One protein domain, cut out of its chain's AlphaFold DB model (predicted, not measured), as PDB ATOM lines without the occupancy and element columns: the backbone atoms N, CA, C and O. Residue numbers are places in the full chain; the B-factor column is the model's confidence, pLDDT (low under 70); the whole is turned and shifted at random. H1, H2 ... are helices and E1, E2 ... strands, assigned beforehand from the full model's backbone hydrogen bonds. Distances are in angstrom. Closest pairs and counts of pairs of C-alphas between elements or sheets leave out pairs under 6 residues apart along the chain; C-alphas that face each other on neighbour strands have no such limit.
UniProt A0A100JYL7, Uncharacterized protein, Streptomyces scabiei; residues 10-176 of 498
ATOM      1  N   THR A  10     218.013 243.589 212.676       82.75
ATOM      2  CA  THR A  10     216.764 243.383 211.913       82.75
ATOM      3  C   THR A  10     216.558 244.373 210.762       82.75
ATOM      4  O   THR A  10     216.361 243.961 209.617       82.75
ATOM      5  N   TYR A  11     216.637 245.680 211.038       85.44
ATOM      6  CA  TYR A  11     216.427 246.713 210.017       85.44
ATOM      7  C   TYR A  11     217.509 246.670 208.931       85.44
ATOM      8  O   TYR A  11     217.185 246.669 207.744       85.44
ATOM      9  N   GLY A  12     218.778 246.523 209.325       88.06
ATOM     10  CA  GLY A  12     219.896 246.442 208.384       88.06
ATOM     11  C   GLY A  12     219.864 245.179 207.513       88.06
ATOM     12  O   GLY A  12     220.240 245.231 206.343       88.06
ATOM     13  N   ILE A  13     219.366 244.050 208.039       89.31
ATOM     14  CA  ILE A  13     219.137 242.833 207.242       89.31
ATOM     15  C   ILE A  13     218.100 243.113 206.155       89.31
ATOM     16  O   ILE A  13     218.342 242.805 204.989       89.31
ATOM     17  N   SER A  14     216.968 243.719 206.519       90.44
ATOM     18  CA  SER A  14     215.899 244.017 205.564       90.44
ATOM     19  C   SER A  14     216.370 244.953 204.449       90.44
ATOM     20  O   SER A  14     216.198 244.645 203.267       90.44
ATOM     21  N   GLU A  15     217.051 246.044 204.808       91.50
ATOM     22  CA  GLU A  15     217.629 246.985 203.844       91.50
ATOM     23  C   GLU A  15     218.636 246.307 202.908       91.50
ATOM     24  O   GLU A  15     218.586 246.511 201.694       91.50
ATOM     25  N   ALA A  16     219.513 245.450 203.441       91.94
ATOM     26  CA  ALA A  16     220.498 244.727 202.646       91.94
ATOM     27  C   ALA A  16     219.848 243.751 201.650       91.94
ATOM     28  O   ALA A  16     220.287 243.670 200.498       91.94
ATOM     29  N   VAL A  17     218.794 243.031 202.053       90.19
ATOM     30  CA  VAL A  17     218.059 242.114 201.163       90.19
ATOM     31  C   VAL A  17     217.337 242.889 200.057       90.19
ATOM     32  O   VAL A  17     217.413 242.499 198.888       90.19
ATOM     33  N   VAL A  18     216.685 244.008 200.389       90.44
ATOM     34  CA  VAL A  18     216.031 244.880 199.398       90.44
ATOM     35  C   VAL A  18     217.062 245.452 198.424       90.44
ATOM     36  O   VAL A  18     216.895 245.322 197.209       90.44
ATOM     37  N   ALA A  19     218.169 246.003 198.927       90.62
ATOM     38  CA  ALA A  19     219.246 246.547 198.102       90.62
ATOM     39  C   ALA A  19     219.861 245.488 197.171       90.62
ATOM     40  O   ALA A  19     220.147 245.778 196.009       90.62
ATOM     41  N   HIS A  20     220.026 244.250 197.648       90.12
ATOM     42  CA  HIS A  20     220.515 243.123 196.848       90.12
ATOM     43  C   HIS A  20     219.594 242.813 195.665       90.12
ATOM     44  O   HIS A  20     220.056 242.656 194.533       90.12
ATOM     45  N   ARG A  21     218.277 242.769 195.909       86.88
ATOM     46  CA  ARG A  21     217.268 242.532 194.866       86.88
ATOM     47  C   ARG A  21     217.214 243.684 193.859       86.88
ATOM     48  O   ARG A  21     217.200 243.419 192.660       86.88
ATOM     49  N   LEU A  22     217.263 244.934 194.325       86.81
ATOM     50  CA  LEU A  22     217.275 246.122 193.459       86.81
ATOM     51  C   LEU A  22     218.516 246.184 192.554       86.81
ATOM     52  O   LEU A  22     218.428 246.643 191.421       86.81
ATOM     53  N   ARG A  23     219.663 245.669 193.011       85.69
ATOM     54  CA  ARG A  23     220.908 245.574 192.223       85.69
ATOM     55  C   ARG A  23     220.961 244.357 191.287       85.69
ATOM     56  O   ARG A  23     222.037 243.989 190.824       85.69
ATOM     57  N   GLY A  24     219.831 243.692 191.045       79.94
ATOM     58  CA  GLY A  24     219.756 242.532 190.153       79.94
ATOM     59  C   GLY A  24     220.429 241.266 190.699       79.94
ATOM     60  O   GLY A  24     220.720 240.354 189.932       79.94
ATOM     61  N   GLY A  25     220.685 241.183 192.009       77.44
ATOM     62  CA  GLY A  25     221.241 239.987 192.648       77.44
ATOM     63  C   GLY A  25     222.769 239.849 192.602       77.44
ATOM     64  O   GLY A  25     223.291 238.769 192.895       77.44
ATOM     65  N   ALA A  26     223.500 240.918 192.265       83.25
ATOM     66  CA  ALA A  26     224.962 240.956 192.355       83.25
ATOM     67  C   ALA A  26     225.468 240.713 193.791       83.25
ATOM     68  O   ALA A  26     224.728 240.879 194.752       83.25
ATOM     69  N   LEU A  27     226.740 240.334 193.962       89.44
ATOM     70  CA  LEU A  27     227.327 240.148 195.296       89.44
ATOM     71  C   LEU A  27     227.184 241.430 196.138       89.44
ATOM     72  O   LEU A  27     227.735 242.471 195.782       89.44
ATOM     73  N   LEU A  28     226.508 241.327 197.280       92.50
ATOM     74  CA  LEU A  28     226.358 242.397 198.258       92.50
ATOM     75  C   LEU A  28     226.992 241.980 199.585       92.50
ATOM     76  O   LEU A  28     226.836 240.848 200.038       92.50
ATOM     77  N   ARG A  29     227.715 242.908 200.211       93.12
ATOM     78  CA  ARG A  29     228.246 242.775 201.571       93.12
ATOM     79  C   ARG A  29     227.744 243.954 202.390       93.12
ATOM     80  O   ARG A  29     227.882 245.090 201.943       93.12
ATOM     81  N   ALA A  30     227.173 243.673 203.550       91.50
ATOM     82  CA  ALA A  30     226.685 244.665 204.494       91.50
ATOM     83  C   ALA A  30     227.267 244.378 205.879       91.50
ATOM     84  O   ALA A  30     227.179 243.248 206.369       91.50
ATOM     85  N   ASP A  31     227.855 245.398 206.497       90.12
ATOM     86  CA  ASP A  31     228.174 245.390 207.921       90.12
ATOM     87  C   ASP A  31     226.942 245.907 208.681       90.12
ATOM     88  O   ASP A  31     226.331 246.904 208.296       90.12
ATOM     89  N   LEU A  32     226.535 245.181 209.716       87.94
ATOM     90  CA  LEU A  32     225.280 245.366 210.439       87.94
ATOM     91  C   LEU A  32     225.560 245.759 211.905       87.94
ATOM     92  O   LEU A  32     226.642 245.455 212.427       87.94
ATOM     93  N   PRO A  33     224.598 246.404 212.599       82.12
ATOM     94  CA  PRO A  33     224.725 246.734 214.019       82.12
ATOM     95  C   PRO A  33     225.114 245.519 214.861       82.12
ATOM     96  O   PRO A  33     224.759 244.396 214.523       82.12
ATOM     97  N   GLY A  34     225.862 245.737 215.945       76.94
ATOM     98  CA  GLY A  34     226.287 244.655 216.837       76.94
ATOM     99  C   GLY A  34     227.430 243.787 216.299       76.94
ATOM    100  O   GLY A  34     227.720 242.764 216.907       76.94
ATOM    101  N   GLY A  35     228.084 244.179 215.194       81.06
ATOM    102  CA  GLY A  35     229.256 243.492 214.629       81.06
ATOM    103  C   GLY A  35     228.925 242.333 213.683       81.06
ATOM    104  O   GLY A  35     229.806 241.535 213.356       81.06
ATOM    105  N   TYR A  36     227.668 242.220 213.253       84.12
ATOM    106  CA  TYR A  36     227.238 241.216 212.284       84.12
ATOM    107  C   TYR A  36     227.675 241.609 210.869       84.12
ATOM    108  O   TYR A  36     227.760 242.787 210.527       84.12
ATOM    109  N   ARG A  37     227.909 240.616 210.010       89.12
ATOM    110  CA  ARG A  37     228.191 240.833 208.588       89.12
ATOM    111  C   ARG A  37     227.345 239.908 207.736       89.12
ATOM    112  O   ARG A  37     227.412 238.690 207.880       89.12
ATOM    113  N   LEU A  38     226.593 240.485 206.808       91.81
ATOM    114  CA  LEU A  38     225.759 239.756 205.863       91.81
ATOM    115  C   LEU A  38     226.371 239.828 204.466       91.81
ATOM    116  O   LEU A  38     226.668 240.901 203.946       91.81
ATOM    117  N   THR A  39     226.550 238.670 203.842       93.06
ATOM    118  CA  THR A  39     226.907 238.544 202.430       93.06
ATOM    119  C   THR A  39     225.742 237.915 201.684       93.06
ATOM    120  O   THR A  39     225.299 236.835 202.059       93.06
ATOM    121  N   LEU A  40     225.278 238.559 200.617       92.12
ATOM    122  CA  LEU A  40     224.229 238.065 199.731       92.12
ATOM    123  C   LEU A  40     224.791 237.885 198.323       92.12
ATOM    124  O   LEU A  40     225.570 238.704 197.839       92.12
ATOM    125  N   ARG A  41     224.415 236.799 197.653       92.00
ATOM    126  CA  ARG A  41     224.833 236.510 196.280       92.00
ATOM    127  C   ARG A  41     223.730 235.780 195.532       92.00
ATOM    128  O   ARG A  41     223.235 234.769 196.017       92.00
ATOM    129  N   THR A  42     223.452 236.199 194.305       89.81
ATOM    130  CA  THR A  42     222.691 235.409 193.334       89.81
ATOM    131  C   THR A  42     223.616 235.085 192.157       89.81
ATOM    132  O   THR A  42     224.320 235.959 191.661       89.81
ATOM    133  N   ARG A  43     223.730 233.806 191.767       80.38
ATOM    134  CA  ARG A  43     224.669 233.386 190.699       80.38
ATOM    135  C   ARG A  43     224.127 233.614 189.290       80.38
ATOM    136  O   ARG A  43     224.913 233.862 188.386       80.38
ATOM    137  N   GLU A  44     222.815 233.526 189.137       81.69
ATOM    138  CA  GLU A  44     222.084 233.652 187.877       81.69
ATOM    139  C   GLU A  44     220.942 234.647 188.093       81.69
ATOM    140  O   GLU A  44     220.392 234.718 189.196       81.69
ATOM    141  N   LEU A  45     220.588 235.437 187.078       74.25
ATOM    142  CA  LEU A  45     219.486 236.393 187.194       74.25
ATOM    143  C   LEU A  45     218.190 235.633 187.514       74.25
ATOM    144  O   LEU A  45     217.815 234.715 186.794       74.25
ATOM    145  N   GLY A  46     217.532 235.983 188.621       71.94
ATOM    146  CA  GLY A  46     216.348 235.254 189.090       71.94
ATOM    147  C   GLY A  46     216.637 233.888 189.728       71.94
ATOM    148  O   GLY A  46     215.700 233.155 190.016       71.94
ATOM    149  N   GLY A  47     217.903 233.542 189.982       81.88
ATOM    150  CA  GLY A  47     218.301 232.326 190.694       81.88
ATOM    151  C   GLY A  47     218.148 232.418 192.223       81.88
ATOM    152  O   GLY A  47     217.752 233.457 192.764       81.88
ATOM    153  N   PRO A  48     218.480 231.342 192.962       84.81
ATOM    154  CA  PRO A  48     218.389 231.324 194.417       84.81
ATOM    155  C   PRO A  48     219.378 232.302 195.064       84.81
ATOM    156  O   PRO A  48     220.537 232.412 194.649       84.81
ATOM    157  N   VAL A  49     218.930 232.964 196.130       87.75
ATOM    158  CA  VAL A  49     219.763 233.832 196.965       87.75
ATOM    159  C   VAL A  49     220.599 232.961 197.898       87.75
ATOM    160  O   VAL A  49     220.083 232.129 198.641       87.75
ATOM    161  N   GLN A  50     221.912 233.151 197.859       90.94
ATOM    162  CA  GLN A  50     222.860 232.594 198.816       90.94
ATOM    163  C   GLN A  50     223.181 233.679 199.839       90.94
ATOM    164  O   GLN A  50     223.715 234.725 199.470       90.94
ATOM    165  N   ALA A  51     222.860 233.430 201.103       89.88
ATOM    166  CA  ALA A  51     223.225 234.296 202.210       89.88
ATOM    167  C   ALA A  51     224.306 233.629 203.065       89.88
ATOM    168  O   ALA A  51     224.243 232.433 203.342       89.88
ATOM    169  N   ALA A  52     225.284 234.410 203.500       89.38
ATOM    170  CA  ALA A  52     226.213 234.038 204.554       89.38
ATOM    171  C   ALA A  52     226.189 235.141 205.608       89.38
ATOM    172  O   ALA A  52     226.494 236.297 205.315       89.38
ATOM    173  N   LEU A  53     225.795 234.779 206.820       86.00
ATOM    174  CA  LEU A  53     225.661 235.673 207.955       86.00
ATOM    175  C   LEU A  53     226.730 235.304 208.978       86.00
ATOM    176  O   LEU A  53     226.697 234.221 209.563       86.00
ATOM    177  N   ALA A  54     227.687 236.203 209.163       82.81
ATOM    178  CA  ALA A  54     228.687 236.109 210.206       82.81
ATOM    179  C   ALA A  54     228.187 236.873 211.437       82.81
ATOM    180  O   ALA A  54     227.953 238.080 211.366       82.81
ATOM    181  N   ALA A  55     228.020 236.165 212.549       76.50
ATOM    182  CA  ALA A  55     227.650 236.733 213.835       76.50
ATOM    183  C   ALA A  55     228.860 236.723 214.784       76.50
ATOM    184  O   ALA A  55     229.545 235.694 214.888       76.50
ATOM    185  N   PRO A  56     229.129 237.824 215.504       68.56
ATOM    186  CA  PRO A  56     230.203 237.855 216.486       68.56
ATOM    187  C   PRO A  56     229.900 236.891 217.639       68.56
ATOM    188  O   PRO A  56     228.735 236.644 217.963       68.56
ATOM    189  N   SER A  57     230.941 236.308 218.233       62.75
ATOM    190  CA  SER A  57     230.845 235.500 219.453       62.75
ATOM    191  C   SER A  57     231.630 236.211 220.562       62.75
ATOM    192  O   SER A  57     232.774 236.600 220.318       62.75
ATOM    193  N   PRO A  58     231.048 236.412 221.758       57.12
ATOM    194  CA  PRO A  58     231.722 237.106 222.856       57.12
ATOM    195  C   PRO A  58     232.878 236.297 223.472       57.12
ATOM    196  O   PRO A  58     233.717 236.869 224.160       57.12
ATOM    197  N   THR A  59     232.938 234.984 223.237       56.09
ATOM    198  CA  THR A  59     233.866 234.060 223.916       56.09
ATOM    199  C   THR A  59     234.505 233.020 222.977       56.09
ATOM    200  O   THR A  59     235.160 232.094 223.452       56.09
ATOM    201  N   GLY A  60     234.361 233.153 221.649       58.97
ATOM    202  CA  GLY A  60     234.837 232.156 220.677       58.97
ATOM    203  C   GLY A  60     234.948 232.652 219.222       58.97
ATOM    204  O   GLY A  60     234.854 233.854 218.965       58.97
ATOM    205  N   PRO A  61     235.180 231.750 218.243       57.94
ATOM    206  CA  PRO A  61     235.263 232.110 216.826       57.94
ATOM    207  C   PRO A  61     233.917 232.609 216.275       57.94
ATOM    208  O   PRO A  61     232.846 232.202 216.727       57.94
ATOM    209  N   ALA A  62     233.970 233.487 215.267       60.31
ATOM    210  CA  ALA A  62     232.779 234.031 214.616       60.31
ATOM    211  C   ALA A  62     231.887 232.915 214.042       60.31
ATOM    212  O   ALA A  62     232.357 231.984 213.386       60.31
ATOM    213  N   ARG A  63     230.579 233.033 214.274       75.44
ATOM    214  CA  ARG A  63     229.571 232.050 213.862       75.44
ATOM    215  C   ARG A  63     229.179 232.341 212.422       75.44
ATOM    216  O   ARG A  63     228.721 233.444 212.143       75.44
ATOM    217  N   ILE A  64     229.337 231.381 211.515       77.25
ATOM    218  CA  ILE A  64     228.908 231.545 210.121       77.25
ATOM    219  C   ILE A  64     227.677 230.684 209.885       77.25
ATOM    220  O   ILE A  64     227.750 229.455 209.896       77.25
ATOM    221  N   CYS A  65     226.555 231.351 209.645       81.00
ATOM    222  CA  CYS A  65     225.323 230.729 209.194       81.00
ATOM    223  C   CYS A  65     225.207 230.928 207.685       81.00
ATOM    224  O   CYS A  65     225.490 232.007 207.162       81.00
ATOM    225  N   THR A  66     224.793 229.894 206.971       86.00
ATOM    226  CA  THR A  66     224.593 229.938 205.522       86.00
ATOM    227  C   THR A  66     223.142 229.632 205.207       86.00
ATOM    228  O   THR A  66     222.547 228.759 205.832       86.00
ATOM    229  N   ALA A  67     222.576 230.343 204.242       87.62
ATOM    230  CA  ALA A  67     221.248 230.077 203.724       87.62
ATOM    231  C   ALA A  67     221.297 229.985 202.199       87.62
ATOM    232  O   ALA A  67     221.930 230.809 201.537       87.62
ATOM    233  N   ARG A  68     220.604 229.004 201.627       88.12
ATOM    234  CA  ARG A  68     220.258 228.974 200.205       88.12
ATOM    235  C   ARG A  68     218.745 229.055 200.100       88.12
ATOM    236  O   ARG A  68     218.054 228.174 200.594       88.12
ATOM    237  N   ILE A  69     218.262 230.113 199.468       86.94
ATOM    238  CA  ILE A  69     216.863 230.530 199.488       86.94
ATOM    239  C   ILE A  69     216.373 230.584 198.044       86.94
ATOM    240  O   ILE A  69     217.011 231.235 197.213       86.94
ATOM    241  N   SER A  70     215.289 229.884 197.706       85.44
ATOM    242  CA  SER A  70     214.748 229.919 196.344       85.44
ATOM    243  C   SER A  70     214.318 231.337 195.949       85.44
ATOM    244  O   SER A  70     213.947 232.165 196.781       85.44
ATOM    245  N   ALA A  71     214.389 231.633 194.651       81.62
ATOM    246  CA  ALA A  71     214.146 232.978 194.136       81.62
ATOM    247  C   ALA A  71     212.731 233.496 194.418       81.62
ATOM    248  O   ALA A  71     212.558 234.705 194.575       81.62
ATOM    249  N   HIS A  72     211.773 232.570 194.491       82.25
ATOM    250  CA  HIS A  72     210.343 232.809 194.643       82.25
ATOM    251  C   HIS A  72     209.905 233.075 196.090       82.25
ATOM    252  O   HIS A  72     208.754 233.435 196.299       82.25
ATOM    253  N   ILE A  73     210.796 232.932 197.083       83.81
ATOM    254  CA  ILE A  73     210.468 233.310 198.464       83.81
ATOM    255  C   ILE A  73     210.366 234.847 198.541       83.81
ATOM    256  O   ILE A  73     211.323 235.532 198.146       83.81
ATOM    257  N   PRO A  74     209.246 235.402 199.051       85.50
ATOM    258  CA  PRO A  74     209.056 236.844 199.173       85.50
ATOM    259  C   PRO A  74     210.157 237.514 199.997       85.50
ATOM    260  O   PRO A  74     210.568 237.014 201.043       85.50
ATOM    261  N   THR A  75     210.603 238.694 199.559       87.56
ATOM    262  CA  THR A  75     211.646 239.477 200.245       87.56
ATOM    263  C   THR A  75     211.385 239.676 201.748       87.56
ATOM    264  O   THR A  75     212.321 239.464 202.519       87.56
ATOM    265  N   PRO A  76     210.156 239.999 202.211       88.62
ATOM    266  CA  PRO A  76     209.884 240.123 203.645       88.62
ATOM    267  C   PRO A  76     210.134 238.829 204.433       88.62
ATOM    268  O   PRO A  76     210.726 238.885 205.510       88.62
ATOM    269  N   ALA A  77     209.753 237.671 203.882       86.94
ATOM    270  CA  ALA A  77     209.988 236.368 204.507       86.94
ATOM    271  C   ALA A  77     211.489 236.051 204.579       86.94
ATOM    272  O   ALA A  77     211.983 235.610 205.615       86.94
ATOM    273  N   VAL A  78     212.255 236.365 203.523       88.38
ATOM    274  CA  VAL A  78     213.725 236.235 203.539       88.38
ATOM    275  C   VAL A  78     214.344 237.040 204.680       88.38
ATOM    276  O   VAL A  78     215.169 236.512 205.426       88.38
ATOM    277  N   SER A  79     213.935 238.300 204.843       90.19
ATOM    278  CA  SER A  79     214.442 239.166 205.909       90.19
ATOM    279  C   SER A  79     214.110 238.616 207.299       90.19
ATOM    280  O   SER A  79     215.004 238.548 208.140       90.19
ATOM    281  N   ARG A  80     212.869 238.165 207.535       89.81
ATOM    282  CA  ARG A  80     212.440 237.604 208.831       89.81
ATOM    283  C   ARG A  80     213.128 236.281 209.165       89.81
ATOM    284  O   ARG A  80     213.509 236.075 210.315       89.81
ATOM    285  N   ILE A  81     213.368 235.423 208.172       89.19
ATOM    286  CA  ILE A  81     214.127 234.177 208.353       89.19
ATOM    287  C   ILE A  81     215.585 234.480 208.728       89.19
ATOM    288  O   ILE A  81     216.107 233.900 209.680       89.19
ATOM    289  N   LEU A  82     216.253 235.397 208.018       88.94
ATOM    290  CA  LEU A  82     217.639 235.773 208.329       88.94
ATOM    291  C   LEU A  82     217.759 236.473 209.690       88.94
ATOM    292  O   LEU A  82     218.718 236.243 210.423       88.94
ATOM    293  N   ASP A  83     216.770 237.282 210.053       87.88
ATOM    294  CA  ASP A  83     216.664 237.893 211.374       87.88
ATOM    295  C   ASP A  83     216.480 236.833 212.478       87.88
ATOM    296  O   ASP A  83     217.217 236.828 213.465       87.88
ATOM    297  N   ALA A  84     215.597 235.849 212.281       86.62
ATOM    298  CA  ALA A  84     215.431 234.724 213.204       86.62
ATOM    299  C   ALA A  84     216.719 233.906 213.381       86.62
ATOM    300  O   ALA A  84     217.034 233.495 214.498       86.62
ATOM    301  N   VAL A  85     217.505 233.734 212.312       84.81
ATOM    302  CA  VAL A  85     218.838 233.121 212.390       84.81
ATOM    303  C   VAL A  85     219.757 233.894 213.339       84.81
ATOM    304  O   VAL A  85     220.456 233.264 214.127       84.81
ATOM    305  N   THR A  86     219.745 235.232 213.330       81.06
ATOM    306  CA  THR A  86     220.564 236.006 214.285       81.06
ATOM    307  C   THR A  86     220.108 235.830 215.728       81.06
ATOM    308  O   THR A  86     220.950 235.672 216.608       81.06
ATOM    309  N   ARG A  87     218.789 235.807 215.964       81.75
ATOM    310  CA  ARG A  87     218.211 235.690 217.310       81.75
ATOM    311  C   ARG A  87     218.409 234.318 217.931       81.75
ATOM    312  O   ARG A  87     218.624 234.223 219.133       81.75
ATOM    313  N   TYR A  88     218.290 233.262 217.129       80.06
ATOM    314  CA  TYR A  88     218.320 231.892 217.631       80.06
ATOM    315  C   TYR A  88     219.658 231.199 217.425       80.06
ATOM    316  O   TYR A  88     219.796 230.070 217.872       80.06
ATOM    317  N   ALA A  89     220.653 231.813 216.782       76.38
ATOM    318  CA  ALA A  89     221.985 231.221 216.730       76.38
ATOM    319  C   ALA A  89     222.571 231.101 218.152       76.38
ATOM    320  O   ALA A  89     222.656 232.114 218.858       76.38
ATOM    321  N   PRO A  90     223.035 229.910 218.575       70.88
ATOM    322  CA  PRO A  90     223.555 229.720 219.924       70.88
ATOM    323  C   PRO A  90     224.817 230.559 220.149       70.88
ATOM    324  O   PRO A  90     225.603 230.790 219.223       70.88
ATOM    325  N   ALA A  91     225.010 231.053 221.375       66.75
ATOM    326  CA  ALA A  91     226.151 231.904 221.732       66.75
ATOM    327  C   ALA A  91     227.488 231.140 221.670       66.75
ATOM    328  O   ALA A  91     228.494 231.672 221.187       66.75
ATOM    329  N   LEU A  92     227.462 229.879 222.107       66.19
ATOM    330  CA  LEU A  92     228.553 228.913 222.067       66.19
ATOM    331  C   LEU A  92     227.964 227.558 221.661       66.19
ATOM    332  O   LEU A  92     227.310 226.928 222.487       66.19
ATOM    333  N   PRO A  93     228.141 227.100 220.416       58.84
ATOM    334  CA  PRO A  93     227.741 225.745 220.073       58.84
ATOM    335  C   PRO A  93     228.676 224.756 220.782       58.84
ATOM    336  O   PRO A  93     229.882 224.772 220.523       58.84
ATOM    337  N   ASP A  94     228.150 223.892 221.657       61.16
ATOM    338  CA  ASP A  94     228.896 222.700 222.075       61.16
ATOM    339  C   ASP A  94     229.210 221.890 220.805       61.16
ATOM    340  O   ASP A  94     228.382 221.755 219.899       61.16
ATOM    341  N   ALA A  95     230.425 221.353 220.701       60.00
ATOM    342  CA  ALA A  95     230.795 220.470 219.603       60.00
ATOM    343  C   ALA A  95     229.843 219.263 219.491       60.00
ATOM    344  O   ALA A  95     229.625 218.775 218.380       60.00
ATOM    345  N   ARG A  96     229.267 218.821 220.620       57.62
ATOM    346  CA  ARG A  96     228.218 217.790 220.693       57.62
ATOM    347  C   ARG A  96     226.873 218.297 220.177       57.62
ATOM    348  O   ARG A  96     226.218 217.596 219.412       57.62
ATOM    349  N   ASP A  97     226.506 219.525 220.527       58.00
ATOM    350  CA  ASP A  97     225.229 220.122 220.136       58.00
ATOM    351  C   ASP A  97     225.212 220.595 218.690       58.00
ATOM    352  O   ASP A  97     224.144 220.686 218.112       58.00
ATOM    353  N   ALA A  98     226.367 220.797 218.054       60.03
ATOM    354  CA  ALA A  98     226.460 221.088 216.626       60.03
ATOM    355  C   ALA A  98     225.982 219.928 215.719       60.03
ATOM    356  O   ALA A  98     226.072 220.049 214.496       60.03
ATOM    357  N   GLN A  99     225.559 218.796 216.284       71.38
ATOM    358  CA  GLN A  99     224.784 217.733 215.639       71.38
ATOM    359  C   GLN A  99     223.753 217.222 216.657       71.38
ATOM    360  O   GLN A  99     223.946 216.153 217.242       71.38
ATOM    361  N   PRO A 100     222.691 217.997 216.926       73.19
ATOM    362  CA  PRO A 100     221.820 217.704 218.050       73.19
ATOM    363  C   PRO A 100     221.099 216.362 217.838       73.19
ATOM    364  O   PRO A 100     220.670 216.069 216.714       73.19
ATOM    365  N   PRO A 101     220.930 215.538 218.892       78.88
ATOM    366  CA  PRO A 101     220.143 214.313 218.806       78.88
ATOM    367  C   PRO A 101     218.729 214.608 218.299       78.88
ATOM    368  O   PRO A 101     218.077 215.556 218.743       78.88
ATOM    369  N   ARG A 102     218.233 213.779 217.380       81.69
ATOM    370  CA  ARG A 102     216.928 213.982 216.727       81.69
ATOM    371  C   ARG A 102     215.788 213.969 217.741       81.69
ATOM    372  O   ARG A 102     214.840 214.731 217.612       81.69
ATOM    373  N   GLU A 103     215.902 213.130 218.763       79.88
ATOM    374  CA  GLU A 103     214.955 213.010 219.870       79.88
ATOM    375  C   GLU A 103     214.896 214.300 220.700       79.88
ATOM    376  O   GLU A 103     213.808 214.743 221.065       79.88
ATOM    377  N   ALA A 104     216.047 214.941 220.933       81.31
ATOM    378  CA  ALA A 104     216.123 216.207 221.659       81.31
ATOM    379  C   ALA A 104     215.463 217.348 220.873       81.31
ATOM    380  O   ALA A 104     214.745 218.158 221.452       81.31
ATOM    381  N   VAL A 105     215.650 217.389 219.547       82.38
ATOM    382  CA  VAL A 105     214.957 218.363 218.689       82.38
ATOM    383  C   VAL A 105     213.454 218.089 218.660       82.38
ATOM    384  O   VAL A 105     212.670 219.013 218.848       82.38
ATOM    385  N   ALA A 106     213.047 216.829 218.468       82.06
ATOM    386  CA  ALA A 106     211.640 216.443 218.386       82.06
ATOM    387  C   ALA A 106     210.850 216.833 219.647       82.06
ATOM    388  O   ALA A 106     209.747 217.355 219.526       82.06
ATOM    389  N   GLY A 107     211.433 216.655 220.839       75.06
ATOM    390  CA  GLY A 107     210.807 217.048 222.108       75.06
ATOM    391  C   GLY A 107     210.657 218.562 222.317       75.06
ATOM    392  O   GLY A 107     209.911 218.980 223.198       75.06
ATOM    393  N   LEU A 108     211.347 219.384 221.519       82.44
ATOM    394  CA  LEU A 108     211.307 220.850 221.591       82.44
ATOM    395  C   LEU A 108     210.485 221.490 220.461       82.44
ATOM    396  O   LEU A 108     210.310 222.711 220.458       82.44
ATOM    397  N   LEU A 109     210.000 220.706 219.492       83.38
ATOM    398  CA  LEU A 109     209.184 221.222 218.395       83.38
ATOM    399  C   LEU A 109     207.812 221.672 218.903       83.38
ATOM    400  O   LEU A 109     207.097 220.937 219.575       83.38
ATOM    401  N   THR A 110     207.433 222.888 218.519       83.81
ATOM    402  CA  THR A 110     206.124 223.489 218.819       83.81
ATOM    403  C   THR A 110     205.239 223.620 217.580       83.81
ATOM    404  O   THR A 110     204.172 224.223 217.647       83.81
ATOM    405  N   THR A 111     205.717 223.173 216.419       86.12
ATOM    406  CA  THR A 111     205.039 223.343 215.131       86.12
ATOM    407  C   THR A 111     205.310 222.143 214.246       86.12
ATOM    408  O   THR A 111     206.464 221.745 214.069       86.12
ATOM    409  N   GLY A 112     204.240 221.616 213.663       83.38
ATOM    410  CA  GLY A 112     204.263 220.433 212.828       83.38
ATOM    411  C   GLY A 112     204.498 219.146 213.613       83.38
ATOM    412  O   GLY A 112     204.798 219.137 214.808       83.38
ATOM    413  N   ALA A 113     204.340 218.032 212.912       77.56
ATOM    414  CA  ALA A 113     204.485 216.708 213.488       77.56
ATOM    415  C   ALA A 113     205.835 216.085 213.128       77.56
ATOM    416  O   ALA A 113     206.113 215.928 211.934       77.56
ATOM    417  N   PRO A 114     206.662 215.706 214.117       82.44
ATOM    418  CA  PRO A 114     207.885 214.970 213.850       82.44
ATOM    419  C   PRO A 114     207.582 213.537 213.397       82.44
ATOM    420  O   PRO A 114     206.759 212.849 213.994       82.44
ATOM    421  N   PHE A 115     208.291 213.057 212.377       78.19
ATOM    422  CA  PHE A 115     208.262 211.662 211.934       78.19
ATOM    423  C   PHE A 115     209.611 211.202 211.368       78.19
ATOM    424  O   PHE A 115     210.526 211.995 211.121       78.19
ATOM    425  N   ARG A 116     209.756 209.882 211.209       78.19
ATOM    426  CA  ARG A 116     210.912 209.247 210.561       78.19
ATOM    427  C   ARG A 116     210.473 208.628 209.244       78.19
ATOM    428  O   ARG A 116     209.484 207.902 209.213       78.19
ATOM    429  N   GLN A 117     211.239 208.873 208.188       77.19
ATOM    430  CA  GLN A 117     211.051 208.214 206.904       77.19
ATOM    431  C   GLN A 117     211.932 206.953 206.848       77.19
ATOM    432  O   GLN A 117     213.130 207.038 207.140       77.19
ATOM    433  N   PRO A 118     211.378 205.768 206.530       73.88
ATOM    434  CA  PRO A 118     212.165 204.544 206.436       73.88
ATOM    435  C   PRO A 118     213.318 204.686 205.435       73.88
ATOM    436  O   PRO A 118     213.106 205.084 204.295       73.88
ATOM    437  N   GLY A 119     214.536 204.342 205.857       74.19
ATOM    438  CA  GLY A 119     215.722 204.359 204.993       74.19
ATOM    439  C   GLY A 119     216.380 205.728 204.790       74.19
ATOM    440  O   GLY A 119     217.462 205.773 204.209       74.19
ATOM    441  N   GLU A 120     215.805 206.820 205.303       79.31
ATOM    442  CA  GLU A 120     216.392 208.159 205.186       79.31
ATOM    443  C   GLU A 120     216.960 208.662 206.523       79.31
ATOM    444  O   GLU A 120     216.283 208.613 207.559       79.31
ATOM    445  N   PRO A 121     218.212 209.158 206.550       77.56
ATOM    446  CA  PRO A 121     218.764 209.772 207.743       77.56
ATOM    447  C   PRO A 121     218.114 211.143 207.966       77.56
ATOM    448  O   PRO A 121     218.212 212.040 207.138       77.56
ATOM    449  N   GLY A 122     217.468 211.329 209.112       82.00
ATOM    450  CA  GLY A 122     217.056 212.650 209.576       82.00
ATOM    451  C   GLY A 122     215.845 212.611 210.494       82.00
ATOM    452  O   GLY A 122     215.326 211.542 210.824       82.00
ATOM    453  N   LEU A 123     215.420 213.797 210.917       84.06
ATOM    454  CA  LEU A 123     214.097 214.048 211.480       84.06
ATOM    455  C   LEU A 123     213.282 214.826 210.444       84.06
ATOM    456  O   LEU A 123     213.759 215.834 209.922       84.06
ATOM    457  N   PHE A 124     212.070 214.364 210.155       86.00
ATOM    458  CA  PHE A 124     211.147 215.049 209.257       86.00
ATOM    459  C   PHE A 124     210.053 215.722 210.071       86.00
ATOM    460  O   PHE A 124     209.614 215.173 211.078       86.00
ATOM    461  N   VAL A 125     209.618 216.903 209.644       86.81
ATOM    462  CA  VAL A 125     208.509 217.633 210.264       86.81
ATOM    463  C   VAL A 125     207.536 218.038 209.172       86.81
ATOM    464  O   VAL A 125     207.930 218.721 208.228       86.81
ATOM    465  N   GLN A 126     206.279 217.621 209.293       84.69
ATOM    466  CA  GLN A 126     205.221 218.015 208.364       84.69
ATOM    467  C   GLN A 126     204.366 219.134 208.957       84.69
ATOM    468  O   GLN A 126     203.952 219.050 210.115       84.69
ATOM    469  N   PHE A 127     204.078 220.156 208.150       86.69
ATOM    470  CA  PHE A 127     203.179 221.256 208.489       86.69
ATOM    471  C   PHE A 127     202.384 221.669 207.242       86.69
ATOM    472  O   PHE A 127     202.858 222.428 206.394       86.69
ATOM    473  N   GLY A 128     201.191 221.084 207.087       83.38
ATOM    474  CA  GLY A 128     200.395 221.181 205.861       83.38
ATOM    475  C   GLY A 128     201.179 220.722 204.619       83.38
ATOM    476  O   GLY A 128     201.674 219.590 204.611       83.38
ATOM    477  N   PRO A 129     201.322 221.568 203.576       79.31
ATOM    478  CA  PRO A 129     202.075 221.240 202.363       79.31
ATOM    479  C   PRO A 129     203.600 221.408 202.508       79.31
ATOM    480  O   PRO A 129     204.337 221.139 201.554       79.31
ATOM    481  N   ALA A 130     204.084 221.894 203.655       84.44
ATOM    482  CA  ALA A 130     205.505 222.073 203.914       84.44
ATOM    483  C   ALA A 130     206.100 220.877 204.662       84.44
ATOM    484  O   ALA A 130     205.499 220.320 205.586       84.44
ATOM    485  N   GLN A 131     207.325 220.526 204.280       86.25
ATOM    486  CA  GLN A 131     208.132 219.508 204.931       86.25
ATOM    487  C   GLN A 131     209.493 220.101 205.300       86.25
ATOM    488  O   GLN A 131     210.203 220.642 204.450       86.25
ATOM    489  N   ALA A 132     209.863 219.987 206.572       87.19
ATOM    490  CA  ALA A 132     211.225 220.211 207.027       87.19
ATOM    491  C   ALA A 132     211.955 218.874 207.167       87.19
ATOM    492  O   ALA A 132     211.385 217.884 207.622       87.19
ATOM    493  N   TRP A 133     213.232 218.873 206.814       88.38
ATOM    494  CA  TRP A 133     214.165 217.777 206.982       88.38
ATOM    495  C   TRP A 133     215.403 218.277 207.723       88.38
ATOM    496  O   TRP A 133     216.053 219.253 207.333       88.38
ATOM    497  N   LEU A 134     215.709 217.591 208.816       84.38
ATOM    498  CA  LEU A 134     216.783 217.901 209.741       84.38
ATOM    499  C   LEU A 134     217.813 216.775 209.708       84.38
ATOM    500  O   LEU A 134     217.534 215.668 210.177       84.38
ATOM    501  N   ASP A 135     219.007 217.061 209.191       81.56
ATOM    502  CA  ASP A 135     220.118 216.109 209.194       81.56
ATOM    503  C   ASP A 135     221.467 216.795 209.457       81.56
ATOM    504  O   ASP A 135     221.884 217.738 208.772       81.56
ATOM    505  N   GLY A 136     222.156 216.329 210.502       73.38
ATOM    506  CA  GLY A 136     223.397 216.921 210.996       73.38
ATOM    507  C   GLY A 136     223.265 218.421 211.289       73.38
ATOM    508  O   GLY A 136     222.559 218.830 212.202       73.38
ATOM    509  N   ARG A 137     223.973 219.247 210.507       72.44
ATOM    510  CA  ARG A 137     224.018 220.725 210.632       72.44
ATOM    511  C   ARG A 137     223.084 221.460 209.675       72.44
ATOM    512  O   ARG A 137     223.207 222.677 209.505       72.44
ATOM    513  N   ARG A 138     222.235 220.724 208.960       77.94
ATOM    514  CA  ARG A 138     221.403 221.263 207.889       77.94
ATOM    515  C   ARG A 138     219.935 221.136 208.255       77.94
ATOM    516  O   ARG A 138     219.437 220.038 208.475       77.94
ATOM    517  N   LEU A 139     219.263 222.279 208.259       77.88
ATOM    518  CA  LEU A 139     217.812 222.372 208.207       77.88
ATOM    519  C   LEU A 139     217.441 222.669 206.757       77.88
ATOM    520  O   LEU A 139     217.755 223.740 206.239       77.88
ATOM    521  N   SER A 140     216.807 221.707 206.102       79.75
ATOM    522  CA  SER A 140     216.245 221.877 204.766       79.75
ATOM    523  C   SER A 140     214.734 221.968 204.896       79.75
ATOM    524  O   SER A 140     214.133 221.141 205.564       79.75
ATOM    525  N   VAL A 141     214.112 222.961 204.278       76.12
ATOM    526  CA  VAL A 141     212.654 223.085 204.232       76.12
ATOM    527  C   VAL A 141     212.224 223.221 202.787       76.12
ATOM    528  O   VAL A 141     212.782 224.023 202.034       76.12
ATOM    529  N   THR A 142     211.231 222.431 202.407       76.31
ATOM    530  CA  THR A 142     210.608 222.455 201.088       76.31
ATOM    531  C   THR A 142     209.106 222.617 201.239       76.31
ATOM    532  O   THR A 142     208.482 221.941 202.054       76.31
ATOM    533  N   LEU A 143     208.522 223.507 200.444       70.50
ATOM    534  CA  LEU A 143     207.078 223.666 200.322       70.50
ATOM    535  C   LEU A 143     206.644 223.095 198.972       70.50
ATOM    536  O   LEU A 143     207.048 223.624 197.938       70.50
ATOM    537  N   GLY A 144     205.856 222.018 198.981       57.94
ATOM    538  CA  GLY A 144     205.558 221.222 197.784       57.94
ATOM    539  C   GLY A 144     206.651 220.197 197.435       57.94
ATOM    540  O   GLY A 144     207.587 219.973 198.201       57.94
ATOM    541  N   ALA A 145     206.527 219.536 196.278       42.00
ATOM    542  CA  ALA A 145     207.461 218.486 195.862       42.00
ATOM    543  C   ALA A 145     208.889 219.031 195.606       42.00
ATOM    544  O   ALA A 145     209.036 220.149 195.090       42.00
ATOM    545  N   PRO A 146     209.951 218.247 195.893       43.59
ATOM    546  CA  PRO A 146     211.331 218.636 195.608       43.59
ATOM    547  C   PRO A 146     211.506 219.043 194.136       43.59
ATOM    548  O   PRO A 146     211.248 218.252 193.234       43.59
ATOM    549  N   GLY A 147     211.949 220.280 193.891       43.12
ATOM    550  CA  GLY A 147     212.279 220.787 192.549       43.12
ATOM    551  C   GLY A 147     211.258 221.734 191.906       43.12
ATOM    552  O   GLY A 147     211.656 222.499 191.035       43.12
ATOM    553  N   ASN A 148     210.005 221.767 192.374       46.25
ATOM    554  CA  ASN A 148     208.949 222.641 191.822       46.25
ATOM    555  C   ASN A 148     208.381 223.649 192.845       46.25
ATOM    556  O   ASN A 148     207.438 224.375 192.539       46.25
ATOM    557  N   GLY A 149     208.942 223.681 194.057       61.94
ATOM    558  CA  GLY A 149     208.427 224.424 195.208       61.94
ATOM    559  C   GLY A 149     209.411 225.421 195.830       61.94
ATOM    560  O   GLY A 149     210.569 225.535 195.416       61.94
ATOM    561  N   LEU A 150     208.963 226.161 196.852       76.31
ATOM    562  CA  LEU A 150     209.852 227.014 197.648       76.31
ATOM    563  C   LEU A 150     210.840 226.123 198.410       76.31
ATOM    564  O   LEU A 150     210.438 225.136 199.020       76.31
ATOM    565  N   SER A 151     212.130 226.459 198.381       81.69
ATOM    566  CA  SER A 151     213.164 225.673 199.062       81.69
ATOM    567  C   SER A 151     214.095 226.579 199.855       81.69
ATOM    568  O   SER A 151     214.629 227.552 199.308       81.69
ATOM    569  N   LEU A 152     214.351 226.209 201.103       84.81
ATOM    570  CA  LEU A 152     215.304 226.847 201.998       84.81
ATOM    571  C   LEU A 152     216.273 225.789 202.528       84.81
ATOM    572  O   LEU A 152     215.847 224.749 203.012       84.81
ATOM    573  N   ILE A 153     217.573 226.060 202.486       85.19
ATOM    574  CA  ILE A 153     218.574 225.253 203.193       85.19
ATOM    575  C   ILE A 153     219.345 226.176 204.120       85.19
ATOM    576  O   ILE A 153     220.007 227.095 203.640       85.19
ATOM    577  N   LEU A 154     219.286 225.914 205.421       83.81
ATOM    578  CA  LEU A 154     220.052 226.591 206.459       83.81
ATOM    579  C   LEU A 154     221.162 225.671 206.965       83.81
ATOM    580  O   LEU A 154     220.907 224.561 207.428       83.81
ATOM    581  N   GLY A 155     222.400 226.146 206.899       82.38
ATOM    582  CA  GLY A 155     223.568 225.484 207.469       82.38
ATOM    583  C   GLY A 155     224.168 226.328 208.583       82.38
ATOM    584  O   GLY A 155     224.423 227.514 208.375       82.38
ATOM    585  N   GLY A 156     224.428 225.730 209.738       77.69
ATOM    586  CA  GLY A 156     225.026 226.434 210.867       77.69
ATOM    587  C   GLY A 156     225.296 225.508 212.049       77.69
ATOM    588  O   GLY A 156     224.950 224.325 212.004       77.69
ATOM    589  N   PRO A 157     225.966 226.013 213.091       74.69
ATOM    590  CA  PRO A 157     226.205 225.260 214.310       74.69
ATOM    591  C   PRO A 157     224.978 225.382 215.228       74.69
ATOM    592  O   PRO A 157     224.985 226.161 216.175       74.69
ATOM    593  N   TRP A 158     223.898 224.682 214.885       78.81
ATOM    594  CA  TRP A 158     222.633 224.729 215.623       78.81
ATOM    595  C   TRP A 158     222.639 223.726 216.767       78.81
ATOM    596  O   TRP A 158     222.958 222.572 216.511       78.81
ATOM    597  N   ASP A 159     222.248 224.151 217.969       81.06
ATOM    598  CA  ASP A 159     221.858 223.238 219.046       81.06
ATOM    599  C   ASP A 159     220.382 222.814 218.899       81.06
ATOM    600  O   ASP A 159     219.662 223.303 218.019       81.06
ATOM    601  N   ALA A 160     219.910 221.895 219.751       81.19
ATOM    602  CA  ALA A 160     218.541 221.388 219.652       81.19
ATOM    603  C   ALA A 160     217.458 222.485 219.813       81.19
ATOM    604  O   ALA A 160     216.563 222.548 218.959       81.19
ATOM    605  N   PRO A 161     217.520 223.379 220.827       84.19
ATOM    606  CA  PRO A 161     216.596 224.511 220.944       84.19
ATOM    607  C   PRO A 161     216.574 225.431 219.720       84.19
ATOM    608  O   PRO A 161     215.494 225.801 219.245       84.19
ATOM    609  N   SER A 162     217.740 225.797 219.189       83.44
ATOM    610  CA  SER A 162     217.876 226.633 217.999       83.44
ATOM    611  C   SER A 162     217.277 225.954 216.779       83.44
ATOM    612  O   SER A 162     216.518 226.587 216.045       83.44
ATOM    613  N   THR A 163     217.564 224.664 216.570       85.50
ATOM    614  CA  THR A 163     216.990 223.890 215.465       85.50
ATOM    615  C   THR A 163     215.466 223.858 215.541       85.50
ATOM    616  O   THR A 163     214.813 224.137 214.535       85.50
ATOM    617  N   ALA A 164     214.882 223.582 216.710       85.38
ATOM    618  CA  ALA A 164     213.428 223.529 216.871       85.38
ATOM    619  C   ALA A 164     212.764 224.895 216.610       85.38
ATOM    620  O   ALA A 164     211.814 224.983 215.828       85.38
ATOM    621  N   ARG A 165     213.304 225.981 217.186       88.25
ATOM    622  CA  ARG A 165     212.779 227.347 216.993       88.25
ATOM    623  C   ARG A 165     212.904 227.818 215.547       88.25
ATOM    624  O   ARG A 165     211.956 228.388 215.010       88.25
ATOM    625  N   LEU A 166     214.046 227.568 214.904       88.44
ATOM    626  CA  LEU A 166     214.254 227.914 213.496       88.44
ATOM    627  C   LEU A 166     213.331 227.114 212.581       88.44
ATOM    628  O   LEU A 166     212.776 227.687 211.651       88.44
ATOM    629  N   THR A 167     213.119 225.826 212.864       89.56
ATOM    630  CA  THR A 167     212.173 224.991 212.110       89.56
ATOM    631  C   THR A 167     210.763 225.573 212.186       89.56
ATOM    632  O   THR A 167     210.143 225.789 211.149       89.56
ATOM    633  N   ALA A 168     210.287 225.914 213.389       89.62
ATOM    634  CA  ALA A 168     208.966 226.508 213.582       89.62
ATOM    635  C   ALA A 168     208.808 227.854 212.853       89.62
ATOM    636  O   ALA A 168     207.810 228.065 212.165       89.62
ATOM    637  N   VAL A 169     209.797 228.751 212.957       89.69
ATOM    638  CA  VAL A 169     209.754 230.046 212.258       89.69
ATOM    639  C   VAL A 169     209.761 229.862 210.748       89.69
ATOM    640  O   VAL A 169     208.933 230.457 210.069       89.69
ATOM    641  N   VAL A 170     210.657 229.032 210.211       90.25
ATOM    642  CA  VAL A 170     210.740 228.817 208.762       90.25
ATOM    643  C   VAL A 170     209.447 228.217 208.221       90.25
ATOM    644  O   VAL A 170     208.969 228.679 207.191       90.25
ATOM    645  N   LEU A 171     208.874 227.216 208.896       90.19
ATOM    646  CA  LEU A 171     207.610 226.621 208.464       90.19
ATOM    647  C   LEU A 171     206.497 227.673 208.433       90.19
ATOM    648  O   LEU A 171     205.876 227.835 207.390       90.19
ATOM    649  N   ARG A 172     206.317 228.453 209.510       88.75
ATOM    650  CA  ARG A 172     205.281 229.501 209.581       88.75
ATOM    651  C   ARG A 172     205.460 230.599 208.532       88.75
ATOM    652  O   ARG A 172     204.474 231.025 207.943       88.75
ATOM    653  N   GLU A 173     206.699 231.030 208.288       88.12
ATOM    654  CA  GLU A 173     207.027 232.073 207.304       88.12
ATOM    655  C   GLU A 173     206.851 231.617 205.855       88.12
ATOM    656  O   GLU A 173     206.577 232.439 204.988       88.12
ATOM    657  N   LEU A 174     207.049 230.328 205.563       86.69
ATOM    658  CA  LEU A 174     206.898 229.806 204.204       86.69
ATOM    659  C   LEU A 174     205.454 229.432 203.869       86.69
ATOM    660  O   LEU A 174     205.116 229.406 202.691       86.69
ATOM    661  N   THR A 175     204.626 229.133 204.868       86.44
ATOM    662  CA  THR A 175     203.227 228.727 204.674       86.44
ATOM    663  C   THR A 175     202.217 229.820 205.023       86.44
ATOM    664  O   THR A 175     201.039 229.503 205.120       86.44
ATOM    665  N   ASP A 176     202.665 231.046 205.312       84.62
ATOM    666  CA  ASP A 176     201.812 232.169 205.733       84.62
ATOM    667  C   ASP A 176     200.836 231.803 206.874       84.62
ATOM    668  O   ASP A 176     199.682 232.221 206.908       84.62
TER     669      ASP A 176
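Overview. This is residues 10 to 176 of the 498 residues of an uncharacterized protein of Streptomyces scabiei (UniProt A0A100JYL7). Picture one long, twisted sheet of nine strands with three helices, H1, H2 and H4, in a row side by side over one face, each running along the strands beneath it; the opposite face has no long helix over it. The sheet is made of two meanders that join side by side at E4 and E9, and the short helix H3 sits over E6 near the far end of the sheet. The printed part has 167 residues, with four named helices and nine named strands in the order H1 E1 E2 E3 E4 H2 H3 E5 E6 E7 E8 E9 H4, and its class is mixed, helices and strands. Across the antiparallel sheet the strands stand E1 E2 E3 E4 E9 E8 E7 E6 E5. The whole is compact, with a radius of gyration of the C-alphas of 15.5 A, and spans 44 by 42 by 24 A.

Along the chain. Find C-alpha 10 at (216.764, 243.383, 211.913); from there H1 runs to residue 22, 18.7 A on. Next read E1, residues 28 to 32, E2, residues 36 to 42 and 20.3 A long, E3, residues 49 to 55 and 18.8 A, and E4, residues 63 to 69 and 19.2 A. H2 begins at C-alpha 75, at (211.646, 239.477, 200.245), and ends at residue 88, 20.1 A away. H3 is residues 102 to 106, 6.1 A long. Then come E5, residues 113 to 115, E6, residues 123 to 127, E7, residues 130 to 135, E8, residues 138 to 143, and E9, residues 150 to 155 and 16.9 A long. H4, residues 160 to 174, is 21.1 A long and ends at C-alpha 174, at (206.898, 229.806, 204.204).

Arrangement. Start with the sheet, whose edge strands are E1 and E5. E1 to E4 form one meander, each strand the antiparallel neighbour of the one before, and E5 to E9 form another. In the hairpin E1 and E2, look for N 30 and O 38, 2.8 A apart; in the hairpin E3 and E4, for N 53 and O 65, 2.8 A. E4 and E9 are antiparallel at 165 degrees, with N 68 and O 153 within hydrogen-bond range at 2.8 A. In the hairpin E8 and E9, N 141 and O 152 are 2.8 A apart; in the hairpin E5 and E6, N 115 and O 124 are 2.8 A apart. H1, H2 and H4 lie on the same face, making two layers, a sheet with helices on one face. H1 is over E1 and E2 at a height over the sheet of 8.7 A, H2 over E3 and E4 at 9.5 A, and H4 over E8 and E7 at 8.8 A. H1 touches H2, closest at the C-alphas of Ser 14 and Ser 79, 5.1 A; they run opposite ways at a steep tilt of 37 degrees, only just past shallow. H2 touches H4, closest at the C-alphas of Tyr 88 and Ser 162, 5.3 A, opposite ways at a shallow tilt of 12 degrees. H1 and H4 are apart. H3 is over E6, and residues 160 to 164 of H4 alone touch it, closest at the C-alphas of Val 105 and Ala 160, 4.8 A. In H1, H2, H3 and H4 every O i to N i+4 pair is within hydrogen-bond range.

Size, cuts and confidence. The two C-alphas farthest apart are those of Pro 33 and Pro 118, 44.7 A. The printed part has no cut. One link is long, that from H2 to H3, residues 89 to 101. The model's mean pLDDT over the printed part is 80.5; look for values under 70 at residues 56 to 62, 91 to 98 and 144 to 149.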